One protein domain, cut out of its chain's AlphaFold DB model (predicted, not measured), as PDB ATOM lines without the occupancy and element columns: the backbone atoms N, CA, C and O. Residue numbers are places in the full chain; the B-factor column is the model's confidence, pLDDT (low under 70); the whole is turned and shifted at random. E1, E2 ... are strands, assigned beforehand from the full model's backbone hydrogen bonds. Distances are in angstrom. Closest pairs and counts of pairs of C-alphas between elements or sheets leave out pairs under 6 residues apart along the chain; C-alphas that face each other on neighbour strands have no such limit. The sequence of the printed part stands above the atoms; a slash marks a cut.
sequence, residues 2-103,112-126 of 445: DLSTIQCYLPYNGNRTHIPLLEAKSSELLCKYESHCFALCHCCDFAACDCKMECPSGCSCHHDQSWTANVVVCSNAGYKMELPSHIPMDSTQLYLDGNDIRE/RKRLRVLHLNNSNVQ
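This is residues 2 to 103 and 112 to 126 of the 445 residues of a protein of Megaselia scalaris (UniProt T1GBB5). Little regular structure: a twisted sheet of five short strands, order E3, E6, E7, E8, E9, mixed, stands among long loops, with hairpin E1 and E2 set off from it at one end of the longest axis and hairpin E4 and E5 turning away after E3. The printed part has 117 residues, no named helix and nine strands, E1 to E9, holding 29 residues: all strand. It is compact, radius of gyration of the C-alphas 15.5 A, spanning 48 by 39 by 22 A.

E1, residues 7 to 9, and E2, 18 to 20, form an antiparallel hairpin (N 8 to O 19, 2.8 A). E3, 31 to 33, runs on into E4, 35 to 37, at 92 degrees. E4 and E5, 52 to 54, form an antiparallel hairpin (N 36 to O 53, 2.8 A). E6, 60 to 63, is antiparallel to E3 (N 33 to O 61, 3.0 A) and forms a hairpin with E7, 70 to 73 (N 62 to O 71, 2.8 A). E8, 93 to 95, is parallel to E7 (N 95 to O 72, 2.9 A) and to E9, 117 to 119 (N 94 to O 117, 2.9 A).

E6 measures 10.5 A and E7 10.0 A. E1 begins at C-alpha 7 (-13.273, -134.001, 51.452); E9 ends at C-alpha 119 (-33.197, -132.202, 36.763).

Residues 104 to 111 are cut out, a 17.7 A gap between C-alphas 103 and 112. Links E4 to E5 and E7 to E8 are long. Residues 3, 11 to 17 and 26 to 27 have pLDDT under 70.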
ATOM      1  N   ASP A   2      -2.923-136.704  56.304       71.00
ATOM      2  CA  ASP A   2      -4.017-137.609  56.649       71.00
ATOM      3  C   ASP A   2      -5.096-137.573  55.554       71.00
ATOM      4  O   ASP A   2      -6.016-136.755  55.583       71.00
ATOM      5  N   LEU A   3      -4.932-138.419  54.530       68.25
ATOM      6  CA  LEU A   3      -5.817-138.512  53.355       68.25
ATOM      7  C   LEU A   3      -7.293-138.758  53.726       68.25
ATOM      8  O   LEU A   3      -8.178-138.440  52.939       68.25
ATOM      9  N   SER A   4      -7.552-139.285  54.927       71.56
ATOM     10  CA  SER A   4      -8.892-139.530  55.474       71.56
ATOM     11  C   SER A   4      -9.682-138.248  55.788       71.56
ATOM     12  O   SER A   4     -10.909-138.275  55.833       71.56
ATOM     13  N   THR A   5      -8.991-137.116  55.970       78.56
ATOM     14  CA  THR A   5      -9.595-135.817  56.327       78.56
ATOM     15  C   THR A   5      -9.943-134.953  55.112       78.56
ATOM     16  O   THR A   5     -10.648-133.953  55.246       78.56
ATOM     17  N   ILE A   6      -9.475-135.331  53.916       82.12
ATOM     18  CA  ILE A   6      -9.698-134.568  52.687       82.12
ATOM     19  C   ILE A   6     -11.081-134.906  52.129       82.12
ATOM     20  O   ILE A   6     -11.369-136.056  51.787       82.12
ATOM     21  N   GLN A   7     -11.928-133.884  52.009       83.12
ATOM     22  CA  GLN A   7     -13.273-134.001  51.452       83.12
ATOM     23  C   GLN A   7     -13.367-133.312  50.089       83.12
ATOM     24  O   GLN A   7     -12.913-132.182  49.917       83.12
ATOM     25  N   CYS A   8     -14.002-133.983  49.133       75.25
ATOM     26  CA  CYS A   8     -14.396-133.422  47.850       75.25
ATOM     27  C   CYS A   8     -15.771-132.775  47.982       75.25
ATOM     28  O   CYS A   8     -16.714-133.407  48.461       75.25
ATOM     29  N   TYR A   9     -15.887-131.531  47.527       75.44
ATOM     30  CA  TYR A   9     -17.169-130.854  47.399       75.44
ATOM     31  C   TYR A   9     -17.798-131.176  46.036       75.44
ATOM     32  O   TYR A   9     -17.176-130.952  44.998       75.44
ATOM     33  N   LEU A  10     -19.025-131.695  46.043       71.81
ATOM     34  CA  LEU A  10     -19.802-132.058  44.856       71.81
ATOM     35  C   LEU A  10     -21.012-131.115  44.733       71.81
ATOM     36  O   LEU A  10     -22.080-131.424  45.270       71.81
ATOM     37  N   PRO A  11     -20.900-129.983  44.012       60.03
ATOM     38  CA  PRO A  11     -21.971-128.982  43.931       60.03
ATOM     39  C   PRO A  11     -23.260-129.494  43.267       60.03
ATOM     40  O   PRO A  11     -24.308-128.876  43.394       60.03
ATOM     41  N   TYR A  12     -23.185-130.614  42.551       64.56
ATOM     42  CA  TYR A  12     -24.264-131.198  41.750       64.56
ATOM     43  C   TYR A  12     -24.994-132.358  42.449       64.56
ATOM     44  O   TYR A  12     -26.004-132.860  41.953       64.56
ATOM     45  N   ASN A  13     -24.508-132.824  43.602       60.66
ATOM     46  CA  ASN A  13     -25.111-133.951  44.305       60.66
ATOM     47  C   ASN A  13     -26.037-133.441  45.421       60.66
ATOM     48  O   ASN A  13     -25.630-133.281  46.568       60.66
ATOM     49  N   GLY A  14     -27.307-133.196  45.077       56.19
ATOM     50  CA  GLY A  14     -28.295-132.573  45.972       56.19
ATOM     51  C   GLY A  14     -28.536-133.282  47.317       56.19
ATOM     52  O   GLY A  14     -29.068-132.664  48.232       56.19
ATOM     53  N   ASN A  15     -28.122-134.547  47.473       55.81
ATOM     54  CA  ASN A  15     -28.234-135.289  48.737       55.81
ATOM     55  C   ASN A  15     -26.920-135.361  49.540       55.81
ATOM     56  O   ASN A  15     -26.959-135.710  50.720       55.81
ATOM     57  N   ARG A  16     -25.759-135.108  48.918       62.28
ATOM     58  CA  ARG A  16     -24.429-135.187  49.548       62.28
ATOM     59  C   ARG A  16     -23.491-134.169  48.909       62.28
ATOM     60  O   ARG A  16     -22.928-134.423  47.852       62.28
ATOM     61  N   THR A  17     -23.290-133.047  49.583       69.31
ATOM     62  CA  THR A  17     -22.400-131.974  49.119       69.31
ATOM     63  C   THR A  17     -20.926-132.278  49.355       69.31
ATOM     64  O   THR A  17     -20.086-131.728  48.656       69.31
ATOM     65  N   HIS A  18     -20.603-133.168  50.296       80.06
ATOM     66  CA  HIS A  18     -19.236-133.574  50.603       80.06
ATOM     67  C   HIS A  18     -19.106-135.094  50.614       80.06
ATOM     68  O   HIS A  18     -19.962-135.792  51.166       80.06
ATOM     69  N   ILE A  19     -18.020-135.595  50.030       80.38
ATOM     70  CA  ILE A  19     -17.614-137.002  50.119       80.38
ATOM     71  C   ILE A  19     -16.120-137.104  50.450       80.38
ATOM     72  O   ILE A  19     -15.355-136.227  50.045       80.38
ATOM     73  N   PRO A  20     -15.662-138.139  51.172       84.31
ATOM     74  CA  PRO A  20     -14.233-138.382  51.356       84.31
ATOM     75  C   PRO A  20     -13.535-138.615  50.010       84.31
ATOM     76  O   PRO A  20     -14.070-139.319  49.153       84.31
ATOM     77  N   LEU A  21     -12.316-138.092  49.833       81.81
ATOM     78  CA  LEU A  21     -11.546-138.263  48.589       81.81
ATOM     79  C   LEU A  21     -11.339-139.744  48.217       81.81
ATOM     80  O   LEU A  21     -11.325-140.091  47.042       81.81
ATOM     81  N   LEU A  22     -11.222-140.621  49.217       81.81
ATOM     82  CA  LEU A  22     -11.077-142.073  49.042       81.81
ATOM     83  C   LEU A  22     -12.341-142.761  48.498       81.81
ATOM     84  O   LEU A  22     -12.240-143.838  47.917       81.81
ATOM     85  N   GLU A  23     -13.518-142.160  48.686       81.12
ATOM     86  CA  GLU A  23     -14.797-142.671  48.171       81.12
ATOM     87  C   GLU A  23     -15.163-142.066  46.808       81.12
ATOM     88  O   GLU A  23     -16.062-142.573  46.132       81.12
ATOM     89  N   ALA A  24     -14.472-140.998  46.398       75.69
ATOM     90  CA  ALA A  24     -14.737-140.299  45.151       75.69
ATOM     91  C   ALA A  24     -14.365-141.160  43.942       75.69
ATOM     92  O   ALA A  24     -13.241-141.651  43.809       75.69
ATOM     93  N   LYS A  25     -15.314-141.319  43.019       73.56
ATOM     94  CA  LYS A  25     -15.058-141.987  41.737       73.56
ATOM     95  C   LYS A  25     -14.292-141.050  40.809       73.56
ATOM     96  O   LYS A  25     -14.454-139.836  40.865       73.56
ATOM     97  N   SER A  26     -13.530-141.603  39.867       69.75
ATOM     98  CA  SER A  26     -12.849-140.801  38.837       69.75
ATOM     99  C   SER A  26     -13.813-139.913  38.035       69.75
ATOM    100  O   SER A  26     -13.460-138.795  37.686       69.75
ATOM    101  N   SER A  27     -15.055-140.361  37.820       66.44
ATOM    102  CA  SER A  27     -16.126-139.585  37.175       66.44
ATOM    103  C   SER A  27     -16.664-138.413  38.007       66.44
ATOM    104  O   SER A  27     -17.503-137.662  37.522       66.44
ATOM    105  N   GLU A  28     -16.266-138.297  39.273       71.62
ATOM    106  CA  GLU A  28     -16.664-137.219  40.189       71.62
ATOM    107  C   GLU A  28     -15.545-136.178  40.373       71.62
ATOM    108  O   GLU A  28     -15.762-135.134  40.981       71.62
ATOM    109  N   LEU A  29     -14.359-136.430  39.810       77.81
ATOM    110  CA  LEU A  29     -13.243-135.487  39.770       77.81
ATOM    111  C   LEU A  29     -13.365-134.616  38.514       77.81
ATOM    112  O   LEU A  29     -12.753-134.897  37.483       77.81
ATOM    113  N   LEU A  30     -14.208-133.586  38.594       85.44
ATOM    114  CA  LEU A  30     -14.555-132.742  37.450       85.44
ATOM    115  C   LEU A  30     -13.819-131.391  37.464       85.44
ATOM    116  O   LEU A  30     -13.675-130.749  38.503       85.44
ATOM    117  N   CYS A  31     -13.422-130.926  36.282       86.94
ATOM    118  CA  CYS A  31     -12.791-129.636  36.020       86.94
ATOM    119  C   CYS A  31     -13.803-128.649  35.428       86.94
ATOM    120  O   CYS A  31     -14.551-129.002  34.518       86.94
ATOM    121  N   LYS A  32     -13.812-127.401  35.912       90.69
ATOM    122  CA  LYS A  32     -14.681-126.338  35.381       90.69
ATOM    123  C   LYS A  32     -14.199-125.870  34.002       90.69
ATOM    124  O   LYS A  32     -12.996-125.725  33.799       90.69
ATOM    125  N   TYR A  33     -15.129-125.569  33.095       92.50
ATOM    126  CA  TYR A  33     -14.827-124.977  31.789       92.50
ATOM    127  C   TYR A  33     -15.849-123.904  31.384       92.50
ATOM    128  O   TYR A  33     -17.013-123.963  31.777       92.50
ATOM    129  N   GLU A  34     -15.406-122.938  30.576       92.38
ATOM    130  CA  GLU A  34     -16.273-121.921  29.955       92.38
ATOM    131  C   GLU A  34     -16.489-122.213  28.469       92.38
ATOM    132  O   GLU A  34     -17.621-122.240  27.992       92.38
ATOM    133  N   SER A  35     -15.415-122.530  27.743       91.88
ATOM    134  CA  SER A  35     -15.484-123.026  26.374       91.88
ATOM    135  C   SER A  35     -14.367-124.030  26.106       91.88
ATOM    136  O   SER A  35     -13.264-123.908  26.639       91.88
ATOM    137  N   HIS A  36     -14.656-125.038  25.291       90.81
ATOM    138  CA  HIS A  36     -13.697-126.026  24.834       90.81
ATOM    139  C   HIS A  36     -14.010-126.434  23.398       90.81
ATOM    140  O   HIS A  36     -15.137-126.791  23.057       90.81
ATOM    141  N   CYS A  37     -12.985-126.415  22.560       89.25
ATOM    142  CA  CYS A  37     -13.039-126.913  21.200       89.25
ATOM    143  C   CYS A  37     -12.188-128.178  21.124       89.25
ATOM    144  O   CYS A  37     -10.990-128.135  21.410       89.25
ATOM    145  N   PHE A  38     -12.786-129.305  20.735       83.94
ATOM    146  CA  PHE A  38     -12.000-130.503  20.461       83.94
ATOM    147  C   PHE A  38     -11.105-130.261  19.249       83.94
ATOM    148  O   PHE A  38     -11.545-129.678  18.266       83.94
ATOM    149  N   ALA A  39      -9.886-130.798  19.260       80.25
ATOM    150  CA  ALA A  39      -8.964-130.636  18.131       80.25
ATOM    151  C   ALA A  39      -9.504-131.210  16.799       80.25
ATOM    152  O   ALA A  39      -9.060-130.815  15.732       80.25
ATOM    153  N   LEU A  40     -10.490-132.115  16.848       80.50
ATOM    154  CA  LEU A  40     -11.205-132.644  15.676       80.50
ATOM    155  C   LEU A  40     -12.314-131.724  15.132       80.50
ATOM    156  O   LEU A  40     -13.005-132.086  14.180       80.50
ATOM    157  N   CYS A  41     -12.564-130.587  15.774       81.94
ATOM    158  CA  CYS A  41     -13.692-129.722  15.475       81.94
ATOM    159  C   CYS A  41     -13.287-128.599  14.513       81.94
ATOM    160  O   CYS A  41     -12.604-127.654  14.893       81.94
ATOM    161  N   HIS A  42     -13.749-128.673  13.265       86.75
ATOM    162  CA  HIS A  42     -13.383-127.712  12.213       86.75
ATOM    163  C   HIS A  42     -14.230-126.431  12.189       86.75
ATOM    164  O   HIS A  42     -14.016-125.579  11.332       86.75
ATOM    165  N   CYS A  43     -15.222-126.298  13.073       84.50
ATOM    166  CA  CYS A  43     -16.181-125.195  13.035       84.50
ATOM    167  C   CYS A  43     -16.069-124.210  14.205       84.50
ATOM    168  O   CYS A  43     -16.968-123.395  14.372       84.50
ATOM    169  N   CYS A  44     -15.018-124.276  15.030       84.88
ATOM    170  CA  CYS A  44     -14.981-123.555  16.310       84.88
ATOM    171  C   CYS A  44     -14.999-122.026  16.208       84.88
ATOM    172  O   CYS A  44     -15.375-121.368  17.178       84.88
ATOM    173  N   ASP A  45     -14.680-121.484  15.036       84.69
ATOM    174  CA  ASP A  45     -14.772-120.051  14.750       84.69
ATOM    175  C   ASP A  45     -16.194-119.609  14.354       84.69
ATOM    176  O   ASP A  45     -16.485-118.416  14.276       84.69
ATOM    177  N   PHE A  46     -17.108-120.556  14.114       80.94
ATOM    178  CA  PHE A  46     -18.485-120.287  13.713       80.94
ATOM    179  C   PHE A  46     -19.455-120.442  14.887       80.94
ATOM    180  O   PHE A  46     -19.341-121.348  15.710       80.94
ATOM    181  N   ALA A  47     -20.485-119.592  14.911       70.06
ATOM    182  CA  ALA A  47     -21.540-119.633  15.925       70.06
ATOM    183  C   ALA A  47     -22.389-120.922  15.874       70.06
ATOM    184  O   ALA A  47     -22.906-121.372  16.892       70.06
ATOM    185  N   ALA A  48     -22.521-121.532  14.694       76.62
ATOM    186  CA  ALA A  48     -23.238-122.789  14.495       76.62
ATOM    187  C   ALA A  48     -22.256-123.970  14.493       76.62
ATOM    188  O   ALA A  48     -21.957-124.532  13.438       76.62
ATOM    189  N   CYS A  49     -21.718-124.317  15.666       83.00
ATOM    190  CA  CYS A  49     -20.735-125.389  15.797       83.00
ATOM    191  C   CYS A  49     -21.081-126.393  16.900       83.00
ATOM    192  O   CYS A  49     -20.848-126.153  18.081       83.00
ATOM    193  N   ASP A  50     -21.572-127.564  16.496       81.94
ATOM    194  CA  ASP A  50     -22.041-128.610  17.415       81.94
ATOM    195  C   ASP A  50     -20.914-129.265  18.234       81.94
ATOM    196  O   ASP A  50     -21.158-129.801  19.314       81.94
ATOM    197  N   CYS A  51     -19.673-129.255  17.739       85.19
ATOM    198  CA  CYS A  51     -18.526-129.833  18.447       85.19
ATOM    199  C   CYS A  51     -17.785-128.834  19.349       85.19
ATOM    200  O   CYS A  51     -16.889-129.244  20.091       85.19
ATOM    201  N   LYS A  52     -18.166-127.550  19.323       89.00
ATOM    202  CA  LYS A  52     -17.702-126.559  20.294       89.00
ATOM    203  C   LYS A  52     -18.539-126.713  21.562       89.00
ATOM    204  O   LYS A  52     -19.754-126.535  21.551       89.00
ATOM    205  N   MET A  53     -17.890-127.057  22.666       90.50
ATOM    206  CA  MET A  53     -18.522-127.093  23.979       90.50
ATOM    207  C   MET A  53     -18.468-125.686  24.561       90.50
ATOM    208  O   MET A  53     -17.392-125.171  24.843       90.50
ATOM    209  N   GLU A  54     -19.617-125.052  24.742       92.19
ATOM    210  CA  GLU A  54     -19.715-123.711  25.316       92.19
ATOM    211  C   GLU A  54     -20.685-123.742  26.488       92.19
ATOM    212  O   GLU A  54     -21.768-124.319  26.392       92.19
ATOM    213  N   CYS A  55     -20.258-123.211  27.631       93.81
ATOM    214  CA  CYS A  55     -21.084-123.206  28.823       93.81
ATOM    215  C   CYS A  55     -22.144-122.099  28.717       93.81
ATOM    216  O   CYS A  55     -21.777-120.946  28.477       93.81
ATOM    217  N   PRO A  56     -23.444-122.398  28.908       93.44
ATOM    218  CA  PRO A  56     -24.483-121.380  28.814       93.44
ATOM    219  C   PRO A  56     -24.333-120.289  29.882       93.44
ATOM    220  O   PRO A  56     -23.827-120.517  30.984       93.44
ATOM    221  N   SER A  57     -24.823-119.089  29.570       91.25
ATOM    222  CA  SER A  57     -24.747-117.938  30.477       91.25
ATOM    223  C   SER A  57     -25.491-118.199  31.791       91.25
ATOM    224  O   SER A  57     -26.620-118.676  31.792       91.25
ATOM    225  N   GLY A  58     -24.876-117.893  32.934       90.94
ATOM    226  CA  GLY A  58     -25.484-118.165  34.246       90.94
ATOM    227  C   GLY A  58     -25.412-119.632  34.689       90.94
ATOM    228  O   GLY A  58     -25.940-119.966  35.747       90.94
ATOM    229  N   CYS A  59     -24.739-120.499  33.926       93.44
ATOM    230  CA  CYS A  59     -24.487-121.886  34.300       93.44
ATOM    231  C   CYS A  59     -23.024-122.120  34.703       93.44
ATOM    232  O   CYS A  59     -22.127-121.336  34.403       93.44
ATOM    233  N   SER A  60     -22.777-123.236  35.385       92.31
ATOM    234  CA  SER A  60     -21.443-123.757  35.689       92.31
ATOM    235  C   SER A  60     -21.279-125.153  35.098       92.31
ATOM    236  O   SER A  60     -21.996-126.082  35.477       92.31
ATOM    237  N   CYS A  61     -20.325-125.304  34.184       93.25
ATOM    238  CA  CYS A  61     -20.088-126.547  33.458       93.25
ATOM    239  C   CYS A  61     -18.788-127.215  33.903       93.25
ATOM    240  O   CYS A  61     -17.781-126.541  34.131       93.25
ATOM    241  N   HIS A  62     -18.820-128.541  34.028       91.75
ATOM    242  CA  HIS A  62     -17.713-129.335  34.547       91.75
ATOM    243  C   HIS A  62     -17.523-130.618  33.737       91.75
ATOM    244  O   HIS A  62     -18.505-131.251  33.356       91.75
ATOM    245  N   HIS A  63     -16.279-131.032  33.510       90.38
ATOM    246  CA  HIS A  63     -15.954-132.231  32.740       90.38
ATOM    247  C   HIS A  63     -14.904-133.097  33.441       90.38
ATOM    248  O   HIS A  63     -14.076-132.585  34.188       90.38
ATOM    249  N   ASP A  64     -14.904-134.405  33.198       86.38
ATOM    250  CA  ASP A  64     -13.797-135.273  33.617       86.38
ATOM    251  C   ASP A  64     -12.617-135.188  32.634       86.38
ATOM    252  O   ASP A  64     -12.718-134.637  31.536       86.38
ATOM    253  N   GLN A  65     -11.469-135.760  33.004       82.69
ATOM    254  CA  GLN A  65     -10.256-135.703  32.179       82.69
ATOM    255  C   GLN A  65     -10.456-136.281  30.761       82.69
ATOM    256  O   GLN A  65      -9.828-135.816  29.811       82.69
ATOM    257  N   SER A  66     -11.334-137.277  30.606       84.69
ATOM    258  CA  SER A  66     -11.636-137.946  29.334       84.69
ATOM    259  C   SER A  66     -12.825-137.364  28.563       84.69
ATOM    260  O   SER A  66     -13.152-137.898  27.502       84.69
ATOM    261  N   TRP A  67     -13.477-136.306  29.058       86.88
ATOM    262  CA  TRP A  67     -14.715-135.748  28.489       86.88
ATOM    263  C   TRP A  67     -15.849-136.778  28.321       86.88
ATOM    264  O   TRP A  67     -16.728-136.653  27.463       86.88
ATOM    265  N   THR A  68     -15.832-137.826  29.143       83.88
ATOM    266  CA  THR A  68     -16.872-138.855  29.203       83.88
ATOM    267  C   THR A  68     -17.984-138.493  30.175       83.88
ATOM    268  O   THR A  68     -19.120-138.924  29.972       83.88
ATOM    269  N   ALA A  69     -17.677-137.684  31.187       83.88
ATOM    270  CA  ALA A  69     -18.637-137.023  32.049       83.88
ATOM    271  C   ALA A  69     -18.614-135.522  31.749       83.88
ATOM    272  O   ALA A  69     -17.568-134.885  31.813       83.88
ATOM    273  N   ASN A  70     -19.781-134.969  31.429       89.00
ATOM    274  CA  ASN A  70     -19.983-133.535  31.251       89.00
ATOM    275  C   ASN A  70     -21.247-133.115  32.012       89.00
ATOM    276  O   ASN A  70     -22.354-133.563  31.686       89.00
ATOM    277  N   VAL A  71     -21.062-132.332  33.067       89.81
ATOM    278  CA  VAL A  71     -22.090-131.920  34.021       89.81
ATOM    279  C   VAL A  71     -22.335-130.426  33.868       89.81
ATOM    280  O   VAL A  71     -21.437-129.614  34.082       89.81
ATOM    281  N   VAL A  72     -23.572-130.066  33.539       92.19
ATOM    282  CA  VAL A  72     -24.004-128.684  33.321       92.19
ATOM    283  C   VAL A  72     -24.981-128.296  34.425       92.19
ATOM    284  O   VAL A  72     -26.057-128.883  34.537       92.19
ATOM    285  N   VAL A  73     -24.601-127.315  35.246       91.31
ATOM    286  CA  VAL A  73     -25.400-126.841  36.384       91.31
ATOM    287  C   VAL A  73     -25.936-125.442  36.105       91.31
ATOM    288  O   VAL A  73     -25.175-124.481  36.078       91.31
ATOM    289  N   CYS A  74     -27.246-125.335  35.913       92.12
ATOM    290  CA  CYS A  74     -28.001-124.114  35.617       92.12
ATOM    291  C   CYS A  74     -29.147-123.894  36.628       92.12
ATOM    292  O   CYS A  74     -30.153-123.246  36.320       92.12
ATOM    293  N   SER A  75     -29.047-124.491  37.816       88.75
ATOM    294  CA  SER A  75     -30.064-124.397  38.863       88.75
ATOM    295  C   SER A  75     -30.217-122.954  39.346       88.75
ATOM    296  O   SER A  75     -29.216-122.291  39.615       88.75
ATOM    297  N   ASN A  76     -31.452-122.463  39.469       89.75
ATOM    298  CA  ASN A  76     -31.771-121.078  39.852       89.75
ATOM    299  C   ASN A  76     -31.057-119.999  39.004       89.75
ATOM    300  O   ASN A  76     -30.831-118.885  39.475       89.75
ATOM    301  N   ALA A  77     -30.696-120.309  37.755       89.88
ATOM    302  CA  ALA A  77     -30.007-119.377  36.861       89.88
ATOM    303  C   ALA A  77     -30.927-118.269  36.307       89.88
ATOM    304  O   ALA A  77     -30.459-117.346  35.641       89.88
ATOM    305  N   GLY A  78     -32.232-118.331  36.594       90.44
ATOM    306  CA  GLY A  78     -33.204-117.302  36.228       90.44
ATOM    307  C   GLY A  78     -33.775-117.456  34.819       90.44
ATOM    308  O   GLY A  78     -34.314-116.488  34.280       90.44
ATOM    309  N   TYR A  79     -33.678-118.650  34.226       90.19
ATOM    310  CA  TYR A  79     -34.284-118.947  32.926       90.19
ATOM    311  C   TYR A  79     -35.809-118.867  33.003       90.19
ATOM    312  O   TYR A  79     -36.418-119.397  33.935       90.19
ATOM    313  N   LYS A  80     -36.424-118.203  32.017       87.94
ATOM    314  CA  LYS A  80     -37.874-117.990  31.926       87.94
ATOM    315  C   LYS A  80     -38.376-118.385  30.548       87.94
ATOM    316  O   LYS A  80     -37.803-117.963  29.551       87.94
ATOM    317  N   MET A  81     -39.488-119.112  30.516       78.44
ATOM    318  CA  MET A  81     -40.220-119.610  29.347       78.44
ATOM    319  C   MET A  81     -39.458-120.614  28.472       78.44
ATOM    320  O   MET A  81     -40.059-121.607  28.070       78.44
ATOM    321  N   GLU A  82     -38.163-120.409  28.241       79.44
ATOM    322  CA  GLU A  82     -37.324-121.219  27.360       79.44
ATOM    323  C   GLU A  82     -36.069-121.749  28.068       79.44
ATOM    324  O   GLU A  82     -35.634-121.255  29.112       79.44
ATOM    325  N   LEU A  83     -35.496-122.799  27.481       85.25
ATOM    326  CA  LEU A  83     -34.248-123.423  27.912       85.25
ATOM    327  C   LEU A  83     -33.026-122.575  27.497       85.25
ATOM    328  O   LEU A  83     -33.115-121.821  26.528       85.25
ATOM    329  N   PRO A  84     -31.865-122.735  28.164       86.50
ATOM    330  CA  PRO A  84     -30.622-122.089  27.752       86.50
ATOM    331  C   PRO A  84     -30.299-122.328  26.276       86.50
ATOM    332  O   PRO A  84     -30.340-123.469  25.798       86.50
ATOM    333  N   SER A  85     -29.898-121.273  25.565       77.06
ATOM    334  CA  SER A  85     -29.280-121.436  24.255       77.06
ATOM    335  C   SER A  85     -27.917-122.127  24.422       77.06
ATOM    336  O   SER A  85     -27.193-121.889  25.386       77.06
ATOM    337  N   HIS A  86     -27.578-123.023  23.493       79.81
ATOM    338  CA  HIS A  86     -26.271-123.698  23.430       79.81
ATOM    339  C   HIS A  86     -25.934-124.669  24.577       79.81
ATOM    340  O   HIS A  86     -24.794-124.746  25.020       79.81
ATOM    341  N   ILE A  87     -26.888-125.500  25.013       88.94
ATOM    342  CA  ILE A  87     -26.559-126.653  25.871       88.94
ATOM    343  C   ILE A  87     -25.541-127.562  25.143       88.94
ATOM    344  O   ILE A  87     -25.877-128.045  24.049       88.94
ATOM    345  N   PRO A  88     -24.359-127.846  25.740       91.31
ATOM    346  CA  PRO A  88     -23.291-128.632  25.121       91.31
ATOM    347  C   PRO A  88     -23.773-129.988  24.592       91.31
ATOM    348  O   PRO A  88     -24.529-130.694  25.268       91.31
ATOM    349  N   MET A  89     -23.314-130.393  23.404       87.56
ATOM    350  CA  MET A  89     -23.813-131.600  22.725       87.56
ATOM    351  C   MET A  89     -23.499-132.905  23.468       87.56
ATOM    352  O   MET A  89     -24.318-133.824  23.457       87.56
ATOM    353  N   ASP A  90     -22.368-132.974  24.177       88.44
ATOM    354  CA  ASP A  90     -21.968-134.151  24.964       88.44
ATOM    355  C   ASP A  90     -22.384-134.074  26.438       88.44
ATOM    356  O   ASP A  90     -21.874-134.829  27.267       88.44
ATOM    357  N   SER A  91     -23.325-133.188  26.785       89.31
ATOM    358  CA  SER A  91     -23.864-133.103  28.147       89.31
ATOM    359  C   SER A  91     -24.373-134.466  28.619       89.31
ATOM    360  O   SER A  91     -25.175-135.117  27.949       89.31
ATOM    361  N   THR A  92     -23.917-134.888  29.796       85.50
ATOM    362  CA  THR A  92     -24.311-136.156  30.428       85.50
ATOM    363  C   THR A  92     -25.312-135.957  31.553       85.50
ATOM    364  O   THR A  92     -26.210-136.781  31.726       85.50
ATOM    365  N   GLN A  93     -25.186-134.855  32.291       86.06
ATOM    366  CA  GLN A  93     -26.076-134.480  33.383       86.06
ATOM    367  C   GLN A  93     -26.384-132.992  33.258       86.06
ATOM    368  O   GLN A  93     -25.465-132.190  33.088       86.06
ATOM    369  N   LEU A  94     -27.662-132.638  33.327       88.50
ATOM    370  CA  LEU A  94     -28.137-131.270  33.173       88.50
ATOM    371  C   LEU A  94     -29.071-130.912  34.327       88.50
ATOM    372  O   LEU A  94     -30.094-131.567  34.532       88.50
ATOM    373  N   TYR A  95     -28.712-129.865  35.062       88.62
ATOM    374  CA  TYR A  95     -29.475-129.359  36.194       88.62
ATOM    375  C   TYR A  95     -30.090-128.016  35.836       88.62
ATOM    376  O   TYR A  95     -29.373-127.057  35.576       88.62
ATOM    377  N   LEU A  96     -31.415-127.964  35.774       89.38
ATOM    378  CA  LEU A  96     -32.214-126.801  35.382       89.38
ATOM    379  C   LEU A  96     -33.320-126.515  36.404       89.38
ATOM    380  O   LEU A  96     -34.313-125.854  36.092       89.38
ATOM    381  N   ASP A  97     -33.158-127.027  37.614       86.56
ATOM    382  CA  ASP A  97     -34.095-126.884  38.714       86.56
ATOM    383  C   ASP A  97     -34.202-125.448  39.240       86.56
ATOM    384  O   ASP A  97     -33.258-124.661  39.148       86.56
ATOM    385  N   GLY A  98     -35.377-125.091  39.762       87.31
ATOM    386  CA  GLY A  98     -35.649-123.754  40.305       87.31
ATOM    387  C   GLY A  98     -35.684-122.626  39.263       87.31
ATOM    388  O   GLY A  98     -35.441-121.468  39.595       87.31
ATOM    389  N   ASN A  99     -35.955-122.951  37.996       90.81
ATOM    390  CA  ASN A  99     -36.172-121.969  36.926       90.81
ATOM    391  C   ASN A  99     -37.681-121.810  36.610       90.81
ATOM    392  O   ASN A  99     -38.522-122.363  37.302       90.81
ATOM    393  N   ASP A 100     -38.066-121.051  35.584       90.19
ATOM    394  CA  ASP A 100     -39.464-120.938  35.116       90.19
ATOM    395  C   ASP A 100     -39.568-121.411  33.658       90.19
ATOM    396  O   ASP A 100     -39.828-120.633  32.743       90.19
ATOM    397  N   ILE A 101     -39.289-122.693  33.419       88.44
ATOM    398  CA  ILE A 101     -39.237-123.326  32.095       88.44
ATOM    399  C   ILE A 101     -40.595-123.972  31.813       88.44
ATOM    400  O   ILE A 101     -40.867-125.083  32.256       88.44
ATOM    401  N   ARG A 102     -41.459-123.291  31.055       84.12
ATOM    402  CA  ARG A 102     -42.844-123.744  30.829       84.12
ATOM    403  C   ARG A 102     -42.962-124.903  29.845       84.12
ATOM    404  O   ARG A 102     -43.824-125.765  30.019       84.12
ATOM    405  N   GLU A 103     -42.113-124.930  28.824       81.81
ATOM    406  CA  GLU A 103     -42.143-125.949  27.776       81.81
ATOM    407  C   GLU A 103     -40.768-126.596  27.585       81.81
ATOM    408  O   GLU A 103     -39.755-125.922  27.405       81.81
ATOM    409  N   ARG A 112     -28.124-134.634  21.734       80.38
ATOM    410  CA  ARG A 112     -27.567-134.840  23.088       80.38
ATOM    411  C   ARG A 112     -27.694-136.302  23.527       80.38
ATOM    412  O   ARG A 112     -28.322-136.640  24.527       80.38
ATOM    413  N   LYS A 113     -27.107-137.210  22.744       75.62
ATOM    414  CA  LYS A 113     -27.277-138.673  22.881       75.62
ATOM    415  C   LYS A 113     -26.714-139.246  24.182       75.62
ATOM    416  O   LYS A 113     -27.046-140.370  24.547       75.62
ATOM    417  N   ARG A 114     -25.821-138.506  24.844       78.19
ATOM    418  CA  ARG A 114     -25.177-138.909  26.097       78.19
ATOM    419  C   ARG A 114     -25.890-138.378  27.337       78.19
ATOM    420  O   ARG A 114     -25.462-138.723  28.435       78.19
ATOM    421  N   LEU A 115     -26.963-137.599  27.178       80.94
ATOM    422  CA  LEU A 115     -27.707-137.046  28.302       80.94
ATOM    423  C   LEU A 115     -28.426-138.171  29.055       80.94
ATOM    424  O   LEU A 115     -29.317-138.838  28.529       80.94
ATOM    425  N   ARG A 116     -27.997-138.392  30.297       74.00
ATOM    426  CA  ARG A 116     -28.451-139.463  31.191       74.00
ATOM    427  C   ARG A 116     -29.159-138.947  32.425       74.00
ATOM    428  O   ARG A 116     -29.677-139.762  33.167       74.00
ATOM    429  N   VAL A 117     -29.110-137.657  32.724       77.00
ATOM    430  CA  VAL A 117     -29.796-137.096  33.886       77.00
ATOM    431  C   VAL A 117     -30.259-135.694  33.526       77.00
ATOM    432  O   VAL A 117     -29.457-134.879  33.074       77.00
ATOM    433  N   LEU A 118     -31.545-135.422  33.733       82.44
ATOM    434  CA  LEU A 118     -32.126-134.092  33.616       82.44
ATOM    435  C   LEU A 118     -32.927-133.780  34.880       82.44
ATOM    436  O   LEU A 118     -33.892-134.486  35.189       82.44
ATOM    437  N   HIS A 119     -32.510-132.737  35.592       81.12
ATOM    438  CA  HIS A 119     -33.197-132.202  36.763       81.12
ATOM    439  C   HIS A 119     -33.972-130.942  36.389       81.12
ATOM    440  O   HIS A 119     -33.390-129.980  35.895       81.12
ATOM    441  N   LEU A 120     -35.277-130.958  36.642       82.56
ATOM    442  CA  LEU A 120     -36.199-129.849  36.378       82.56
ATOM    443  C   LEU A 120     -37.169-129.641  37.549       82.56
ATOM    444  O   LEU A 120     -38.306-129.230  37.352       82.56
ATOM    445  N   ASN A 121     -36.773-130.001  38.770       81.38
ATOM    446  CA  ASN A 121     -37.640-129.832  39.932       81.38
ATOM    447  C   ASN A 121     -37.917-128.348  40.189       81.38
ATOM    448  O   ASN A 121     -37.011-127.519  40.104       81.38
ATOM    449  N   ASN A 122     -39.162-128.026  40.544       83.06
ATOM    450  CA  ASN A 122     -39.613-126.653  40.782       83.06
ATOM    451  C   ASN A 122     -39.357-125.715  39.589       83.06
ATOM    452  O   ASN A 122     -39.051-124.545  39.805       83.06
ATOM    453  N   SER A 123     -39.465-126.218  38.353       85.81
ATOM    454  CA  SER A 123     -39.182-125.428  37.149       85.81
ATOM    455  C   SER A 123     -40.427-124.941  36.399       85.81
ATOM    456  O   SER A 123     -40.306-124.474  35.274       85.81
ATOM    457  N   ASN A 124     -41.624-125.060  36.990       85.44
ATOM    458  CA  ASN A 124     -42.916-124.678  36.391       85.44
ATOM    459  C   ASN A 124     -43.170-125.279  34.989       85.44
ATOM    460  O   ASN A 124     -43.802-124.658  34.131       85.44
ATOM    461  N   VAL A 125     -42.693-126.505  34.754       83.94
ATOM    462  CA  VAL A 125     -42.902-127.206  33.479       83.94
ATOM    463  C   VAL A 125     -44.376-127.572  33.318       83.94
ATOM    464  O   VAL A 125     -44.955-128.209  34.198       83.94
ATOM    465  N   GLN A 126     -44.965-127.195  32.183       80.00
ATOM    466  CA  GLN A 126     -46.364-127.455  31.826       80.00
ATOM    467  C   GLN A 126     -46.468-128.416  30.639       80.00
ATOM    468  O   GLN A 126     -47.273-129.346  30.661       80.00
TER     469      GLN A 126